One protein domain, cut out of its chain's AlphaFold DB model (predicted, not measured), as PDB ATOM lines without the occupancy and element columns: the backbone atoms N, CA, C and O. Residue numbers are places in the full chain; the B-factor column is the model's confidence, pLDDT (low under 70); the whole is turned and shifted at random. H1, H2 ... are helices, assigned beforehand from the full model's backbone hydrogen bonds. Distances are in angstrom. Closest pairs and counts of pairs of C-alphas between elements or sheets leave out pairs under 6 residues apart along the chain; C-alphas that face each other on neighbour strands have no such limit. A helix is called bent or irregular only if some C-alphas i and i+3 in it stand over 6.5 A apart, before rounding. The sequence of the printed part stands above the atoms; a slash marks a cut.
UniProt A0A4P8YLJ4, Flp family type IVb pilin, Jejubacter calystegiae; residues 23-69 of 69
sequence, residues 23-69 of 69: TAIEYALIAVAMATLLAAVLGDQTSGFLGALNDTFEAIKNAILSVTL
ATOM      1  N   THR A  23    -117.712   8.040 -72.356       71.62
ATOM      2  CA  THR A  23    -116.548   7.481 -73.026       71.62
ATOM      3  C   THR A  23    -115.298   8.229 -72.577       71.62
ATOM      4  O   THR A  23    -115.307   9.445 -72.382       71.62
ATOM      5  N   ALA A  24    -114.179   7.516 -72.429       78.25
ATOM      6  CA  ALA A  24    -112.908   8.142 -72.061       78.25
ATOM      7  C   ALA A  24    -112.526   9.305 -73.006       78.25
ATOM      8  O   ALA A  24    -111.803  10.212 -72.605       78.25
ATOM      9  N   ILE A  25    -113.048   9.305 -74.238       79.94
ATOM     10  CA  ILE A  25    -112.861  10.363 -75.235       79.94
ATOM     11  C   ILE A  25    -113.661  11.629 -74.882       79.94
ATOM     12  O   ILE A  25    -113.133  12.731 -75.015       79.94
ATOM     13  N   GLU A  26    -114.897  11.504 -74.397       81.38
ATOM     14  CA  GLU A  26    -115.725  12.654 -74.002       81.38
ATOM     15  C   GLU A  26    -115.162  13.339 -72.757       81.38
ATOM     16  O   GLU A  26    -115.005  14.561 -72.738       81.38
ATOM     17  N   TYR A  27    -114.756  12.563 -71.748       86.56
ATOM     18  CA  TYR A  27    -114.081  13.132 -70.582       86.56
ATOM     19  C   TYR A  27    -112.716  13.727 -70.928       86.56
ATOM     20  O   TYR A  27    -112.360  14.769 -70.376       86.56
ATOM     21  N   ALA A  28    -111.967  13.128 -71.860       85.44
ATOM     22  CA  ALA A  28    -110.724  13.720 -72.349       85.44
ATOM     23  C   ALA A  28    -110.976  15.075 -73.029       85.44
ATOM     24  O   ALA A  28    -110.236  16.028 -72.783       85.44
ATOM     25  N   LEU A  29    -112.041  15.200 -73.826       89.50
ATOM     26  CA  LEU A  29    -112.411  16.463 -74.465       89.50
ATOM     27  C   LEU A  29    -112.808  17.533 -73.436       89.50
ATOM     28  O   LEU A  29    -112.350  18.672 -73.528       89.50
ATOM     29  N   ILE A  30    -113.607  17.166 -72.430       91.25
ATOM     30  CA  ILE A  30    -113.980  18.071 -71.333       91.25
ATOM     31  C   ILE A  30    -112.735  18.502 -70.547       91.25
ATOM     32  O   ILE A  30    -112.588  19.682 -70.235       91.25
ATOM     33  N   ALA A  31    -111.801  17.586 -70.273       91.94
ATOM     34  CA  ALA A  31    -110.552  17.901 -69.584       91.94
ATOM     35  C   ALA A  31    -109.693  18.903 -70.369       91.94
ATOM     36  O   ALA A  31    -109.169  19.849 -69.781       91.94
ATOM     37  N   VAL A  32    -109.596  18.748 -71.695       94.50
ATOM     38  CA  VAL A  32    -108.909  19.718 -72.564       94.50
ATOM     39  C   VAL A  32    -109.605  21.078 -72.505       94.50
ATOM     40  O   VAL A  32    -108.938  22.086 -72.274       94.50
ATOM     41  N   ALA A  33    -110.933  21.124 -72.635       95.81
ATOM     42  CA  ALA A  33    -111.689  22.374 -72.550       95.81
ATOM     43  C   ALA A  33    -111.450  23.091 -71.208       95.81
ATOM     44  O   ALA A  33    -111.091  24.270 -71.191       95.81
ATOM     45  N   MET A  34    -111.538  22.367 -70.091       96.69
ATOM     46  CA  MET A  34    -111.271  22.909 -68.756       96.69
ATOM     47  C   MET A  34    -109.826  23.395 -68.601       96.69
ATOM     48  O   MET A  34    -109.607  24.480 -68.064       96.69
ATOM     49  N   ALA A  35    -108.842  22.646 -69.105       96.00
ATOM     50  CA  ALA A  35    -107.438  23.047 -69.058       96.00
ATOM     51  C   ALA A  35    -107.185  24.347 -69.835       96.00
ATOM     52  O   ALA A  35    -106.480  25.222 -69.338       96.00
ATOM     53  N   THR A  36    -107.791  24.512 -71.016       95.75
ATOM     54  CA  THR A  36    -107.637  25.749 -71.803       95.75
ATOM     55  C   THR A  36    -108.261  26.967 -71.125       95.75
ATOM     56  O   THR A  36    -107.645  28.031 -71.098       95.75
ATOM     57  N   LEU A  37    -109.443  26.814 -70.519       95.06
ATOM     58  CA  LEU A  37    -110.093  27.891 -69.772       95.06
ATOM     59  C   LEU A  37    -109.283  28.276 -68.533       95.06
ATOM     60  O   LEU A  37    -109.074  29.460 -68.277       95.06
ATOM     61  N   LEU A  38    -108.787  27.282 -67.792       95.00
ATOM     62  CA  LEU A  38    -107.924  27.523 -66.639       95.00
ATOM     63  C   LEU A  38    -106.628  28.218 -67.051       95.00
ATOM     64  O   LEU A  38    -106.247  29.181 -66.400       95.00
ATOM     65  N   ALA A  39    -105.986  27.798 -68.143       93.81
ATOM     66  CA  ALA A  39    -104.786  28.459 -68.650       93.81
ATOM     67  C   ALA A  39    -105.051  29.929 -69.023       93.81
ATOM     68  O   ALA A  39    -104.256  30.799 -68.683       93.81
ATOM     69  N   ALA A  40    -106.192  30.222 -69.656       93.88
ATOM     70  CA  ALA A  40    -106.567  31.587 -70.022       93.88
ATOM     71  C   ALA A  40    -106.845  32.486 -68.803       93.88
ATOM     72  O   ALA A  40    -106.471  33.656 -68.807       93.88
ATOM     73  N   VAL A  41    -107.497  31.956 -67.761       94.75
ATOM     74  CA  VAL A  41    -107.827  32.717 -66.541       94.75
ATOM     75  C   VAL A  41    -106.615  32.879 -65.628       94.75
ATOM     76  O   VAL A  41    -106.373  33.965 -65.095       94.75
ATOM     77  N   LEU A  42    -105.854  31.802 -65.426       95.81
ATOM     78  CA  LEU A  42    -104.656  31.834 -64.594       95.81
ATOM     79  C   LEU A  42    -103.592  32.744 -65.205       95.81
ATOM     80  O   LEU A  42    -102.921  33.448 -64.453       95.81
ATOM     81  N   GLY A  43    -103.504  32.795 -66.536       93.00
ATOM     82  CA  GLY A  43    -102.511  33.597 -67.238       93.00
ATOM     83  C   GLY A  43    -101.095  33.086 -66.983       93.00
ATOM     84  O   GLY A  43    -100.868  31.884 -66.829       93.00
ATOM     85  N   ASP A  44    -100.138  34.002 -66.942       90.50
ATOM     86  CA  ASP A  44     -98.721  33.720 -66.721       90.50
ATOM     87  C   ASP A  44     -98.166  34.555 -65.552       90.50
ATOM     88  O   ASP A  44     -98.907  35.103 -64.742       90.50
ATOM     89  N   GLN A  45     -96.843  34.628 -65.411       87.44
ATOM     90  CA  GLN A  45     -96.217  35.348 -64.296       87.44
ATOM     91  C   GLN A  45     -96.383  36.874 -64.365       87.44
ATOM     92  O   GLN A  45     -96.034  37.551 -63.398       87.44
ATOM     93  N   THR A  46     -96.874  37.410 -65.485       87.31
ATOM     94  CA  THR A  46     -97.006  38.852 -65.735       87.31
ATOM     95  C   THR A  46     -98.427  39.265 -66.124       87.31
ATOM     96  O   THR A  46     -98.713  40.456 -66.227       87.31
ATOM     97  N   SER A  47     -99.339  38.316 -66.334       88.38
ATOM     98  CA  SER A  47    -100.715  38.557 -66.766       88.38
ATOM     99  C   SER A  47    -101.704  37.579 -66.125       88.38
ATOM    100  O   SER A  47    -101.335  36.519 -65.624       88.38
ATOM    101  N   GLY A  48    -102.990  37.932 -66.133       91.12
ATOM    102  CA  GLY A  48    -104.034  37.110 -65.516       91.12
ATOM    103  C   GLY A  48    -103.921  37.039 -63.989       91.12
ATOM    104  O   GLY A  48    -103.350  37.919 -63.341       91.12
ATOM    105  N   PHE A  49    -104.512  36.000 -63.398       94.62
ATOM    106  CA  PHE A  49    -104.555  35.842 -61.942       94.62
ATOM    107  C   PHE A  49    -103.167  35.637 -61.314       94.62
ATOM    108  O   PHE A  49    -102.894  36.180 -60.243       94.62
ATOM    109  N   LEU A  50    -102.283  34.881 -61.974       95.00
ATOM    110  CA  LEU A  50    -100.932  34.618 -61.474       95.00
ATOM    111  C   LEU A  50    -100.056  35.877 -61.491       95.00
ATOM    112  O   LEU A  50     -99.340  36.110 -60.518       95.00
ATOM    113  N   GLY A  51    -100.168  36.719 -62.522       95.25
ATOM    114  CA  GLY A  51     -99.507  38.025 -62.565       95.25
ATOM    115  C   GLY A  51     -99.950  38.940 -61.423       95.25
ATOM    116  O   GLY A  51     -99.115  39.450 -60.686       95.25
ATOM    117  N   ALA A  52    -101.260  39.055 -61.184       95.50
ATOM    118  CA  ALA A  52    -101.777  39.870 -60.081       95.50
ATOM    119  C   ALA A  52    -101.278  39.382 -58.706       95.50
ATOM    120  O   ALA A  52    -100.906  40.187 -57.849       95.50
ATOM    121  N   LEU A  53    -101.230  38.062 -58.488       95.69
ATOM    122  CA  LEU A  53    -100.634  37.477 -57.283       95.69
ATOM    123  C   LEU A  53     -99.158  37.858 -57.147       95.69
ATOM    124  O   LEU A  53     -98.738  38.266 -56.063       95.69
ATOM    125  N   ASN A  54     -98.393  37.752 -58.233       96.06
ATOM    126  CA  ASN A  54     -96.977  38.104 -58.264       96.06
ATOM    127  C   ASN A  54     -96.753  39.578 -57.895       96.06
ATOM    128  O   ASN A  54     -96.009  39.859 -56.955       96.06
ATOM    129  N   ASP A  55     -97.493  40.495 -58.521       96.62
ATOM    130  CA  ASP A  55     -97.433  41.934 -58.234       96.62
ATOM    131  C   ASP A  55     -97.724  42.228 -56.757       96.62
ATOM    132  O   ASP A  55     -97.063  43.048 -56.114       96.62
ATOM    133  N   THR A  56     -98.702  41.521 -56.183       96.38
ATOM    134  CA  THR A  56     -99.071  41.697 -54.773       96.38
ATOM    135  C   THR A  56     -97.944  41.235 -53.847       96.38
ATOM    136  O   THR A  56     -97.612  41.920 -52.876       96.38
ATOM    137  N   PHE A  57     -97.318  40.093 -54.142       95.88
ATOM    138  CA  PHE A  57     -96.172  39.597 -53.378       95.88
ATOM    139  C   PHE A  57     -94.938  40.485 -53.527       95.88
ATOM    140  O   PHE A  57     -94.226  40.704 -52.543       95.88
ATOM    141  N   GLU A  58     -94.694  41.031 -54.716       96.31
ATOM    142  CA  GLU A  58     -93.606  41.977 -54.942       96.31
ATOM    143  C   GLU A  58     -93.826  43.276 -54.157       96.31
ATOM    144  O   GLU A  58     -92.909  43.752 -53.484       96.31
ATOM    145  N   ALA A  59     -95.053  43.797 -54.131       96.56
ATOM    146  CA  ALA A  59     -95.407  44.954 -53.316       96.56
ATOM    147  C   ALA A  59     -95.168  44.698 -51.817       96.56
ATOM    148  O   ALA A  59     -94.574  45.536 -51.134       96.56
ATOM    149  N   ILE A  60     -95.561  43.524 -51.309       96.06
ATOM    150  CA  ILE A  60     -95.311  43.126 -49.913       96.06
ATOM    151  C   ILE A  60     -93.807  43.046 -49.634       96.06
ATOM    152  O   ILE A  60     -93.331  43.603 -48.644       96.06
ATOM    153  N   LYS A  61     -93.043  42.388 -50.511       96.12
ATOM    154  CA  LYS A  61     -91.583  42.289 -50.399       96.12
ATOM    155  C   LYS A  61     -90.945  43.677 -50.329       96.12
ATOM    156  O   LYS A  61     -90.112  43.919 -49.458       96.12
ATOM    157  N   ASN A  62     -91.352  44.588 -51.208       96.62
ATOM    158  CA  ASN A  62     -90.820  45.947 -51.257       96.62
ATOM    159  C   ASN A  62     -91.182  46.750 -50.002       96.62
ATOM    160  O   ASN A  62     -90.326  47.451 -49.466       96.62
ATOM    161  N   ALA A  63     -92.401  46.596 -49.478       95.94
ATOM    162  CA  ALA A  63     -92.808  47.219 -48.220       95.94
ATOM    163  C   ALA A  63     -91.953  46.736 -47.033       95.94
ATOM    164  O   ALA A  63     -91.525  47.547 -46.217       95.94
ATOM    165  N   ILE A  64     -91.648  45.436 -46.965       95.19
ATOM    166  CA  ILE A  64     -90.778  44.868 -45.921       95.19
ATOM    167  C   ILE A  64     -89.349  45.414 -46.038       95.19
ATOM    168  O   ILE A  64     -88.757  45.832 -45.041       95.19
ATOM    169  N   LEU A  65     -88.795  45.443 -47.253       95.12
ATOM    170  CA  LEU A  65     -87.447  45.965 -47.496       95.12
ATOM    171  C   LEU A  65     -87.342  47.455 -47.159       95.12
ATOM    172  O   LEU A  65     -86.363  47.864 -46.544       95.12
ATOM    173  N   SER A  66     -88.368  48.240 -47.494       93.19
ATOM    174  CA  SER A  66     -88.422  49.675 -47.200       93.19
ATOM    175  C   SER A  66     -88.460  50.001 -45.705       93.19
ATOM    176  O   SER A  66     -88.163  51.133 -45.346       93.19
ATOM    177  N   VAL A  67     -88.882  49.067 -44.851       91.06
ATOM    178  CA  VAL A  67     -88.891  49.246 -43.388       91.06
ATOM    179  C   VAL A  67     -87.574  48.782 -42.757       91.06
ATOM    180  O   VAL A  67     -87.248  49.184 -41.643       91.06
ATOM    181  N   THR A  68     -86.830  47.911 -43.441       78.62
ATOM    182  CA  THR A  68     -85.615  47.275 -42.904       78.62
ATOM    183  C   THR A  68     -84.335  48.064 -43.220       78.62
ATOM    184  O   THR A  68     -83.329  47.876 -42.537       78.62
ATOM    185  N   LEU A  69     -84.368  48.926 -44.240       55.78
ATOM    186  CA  LEU A  69     -83.305  49.878 -44.593       55.78
ATOM    187  C   LEU A  69     -83.606  51.262 -44.013       55.78
ATOM    188  O   LEU A  69     -82.631  51.930 -43.599       55.78
TER     189      LEU A  69
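Overview. This is residues 23 to 69 of the 69 residues of the protein "Flp family type IVb pilin" of Jejubacter calystegiae (UniProt A0A4P8YLJ4). This is a long, thin rod made of two helices, H1 and H2, placed nearly end to end in a wide, shallow V, with a small loop, residues 43 to 47, at the corner between them. There is no packed core: the greater part of each helix stands free. The printed part has 47 residues with two named helices, H1 then H2, and no named strand, and its class is all helix. It is extended, with a radius of gyration of the C-alphas of 17.7 A and spans of 61 by 15 by 8 A.

Along the chain. Start at Thr 23 and step to C-alpha 24 at (-112.908, 8.142, -72.061), where H1 begins. H1 holds residues 24 to 42 and runs 26.2 A to C-alpha 42 at (-104.656, 31.834, -64.594). After the five residues of the link, find C-alpha 48 at (-104.034, 37.110, -65.516). From there H2, residues 48 to 68 and the longest helix, runs 30.9 A to C-alpha 68 at (-85.615, 47.275, -42.904).

Arrangement. Look at the corner by the tight link, for H1 and H2 touch only at the corner, H1 with residues 40 to 42 alone and H2 with residues 48 to 50 alone. Their closest C-alphas are those of Leu 42 and Phe 49, 4.8 A apart. Their lines stand at a steep tilt of 39 degrees, and they run the same way. Their centres are 30.7 A apart. Neither helix is bent, and in both H1 and H2 every O i to N i+4 pair is within hydrogen-bond range.

Size, cuts and confidence. The two C-alphas farthest apart are those of Thr 23 and Leu 69, at 60.9 A. Residues 23 to 38, of which 24 to 38 belong to H1, stand free, and so do residues 56 to 69, of which 56 to 68 belong to H2. The printed part has no cut, and Leu 69 is the chain's last residue. The mean pLDDT of the printed part is 91.2, and the one residue under 70 is residue 69.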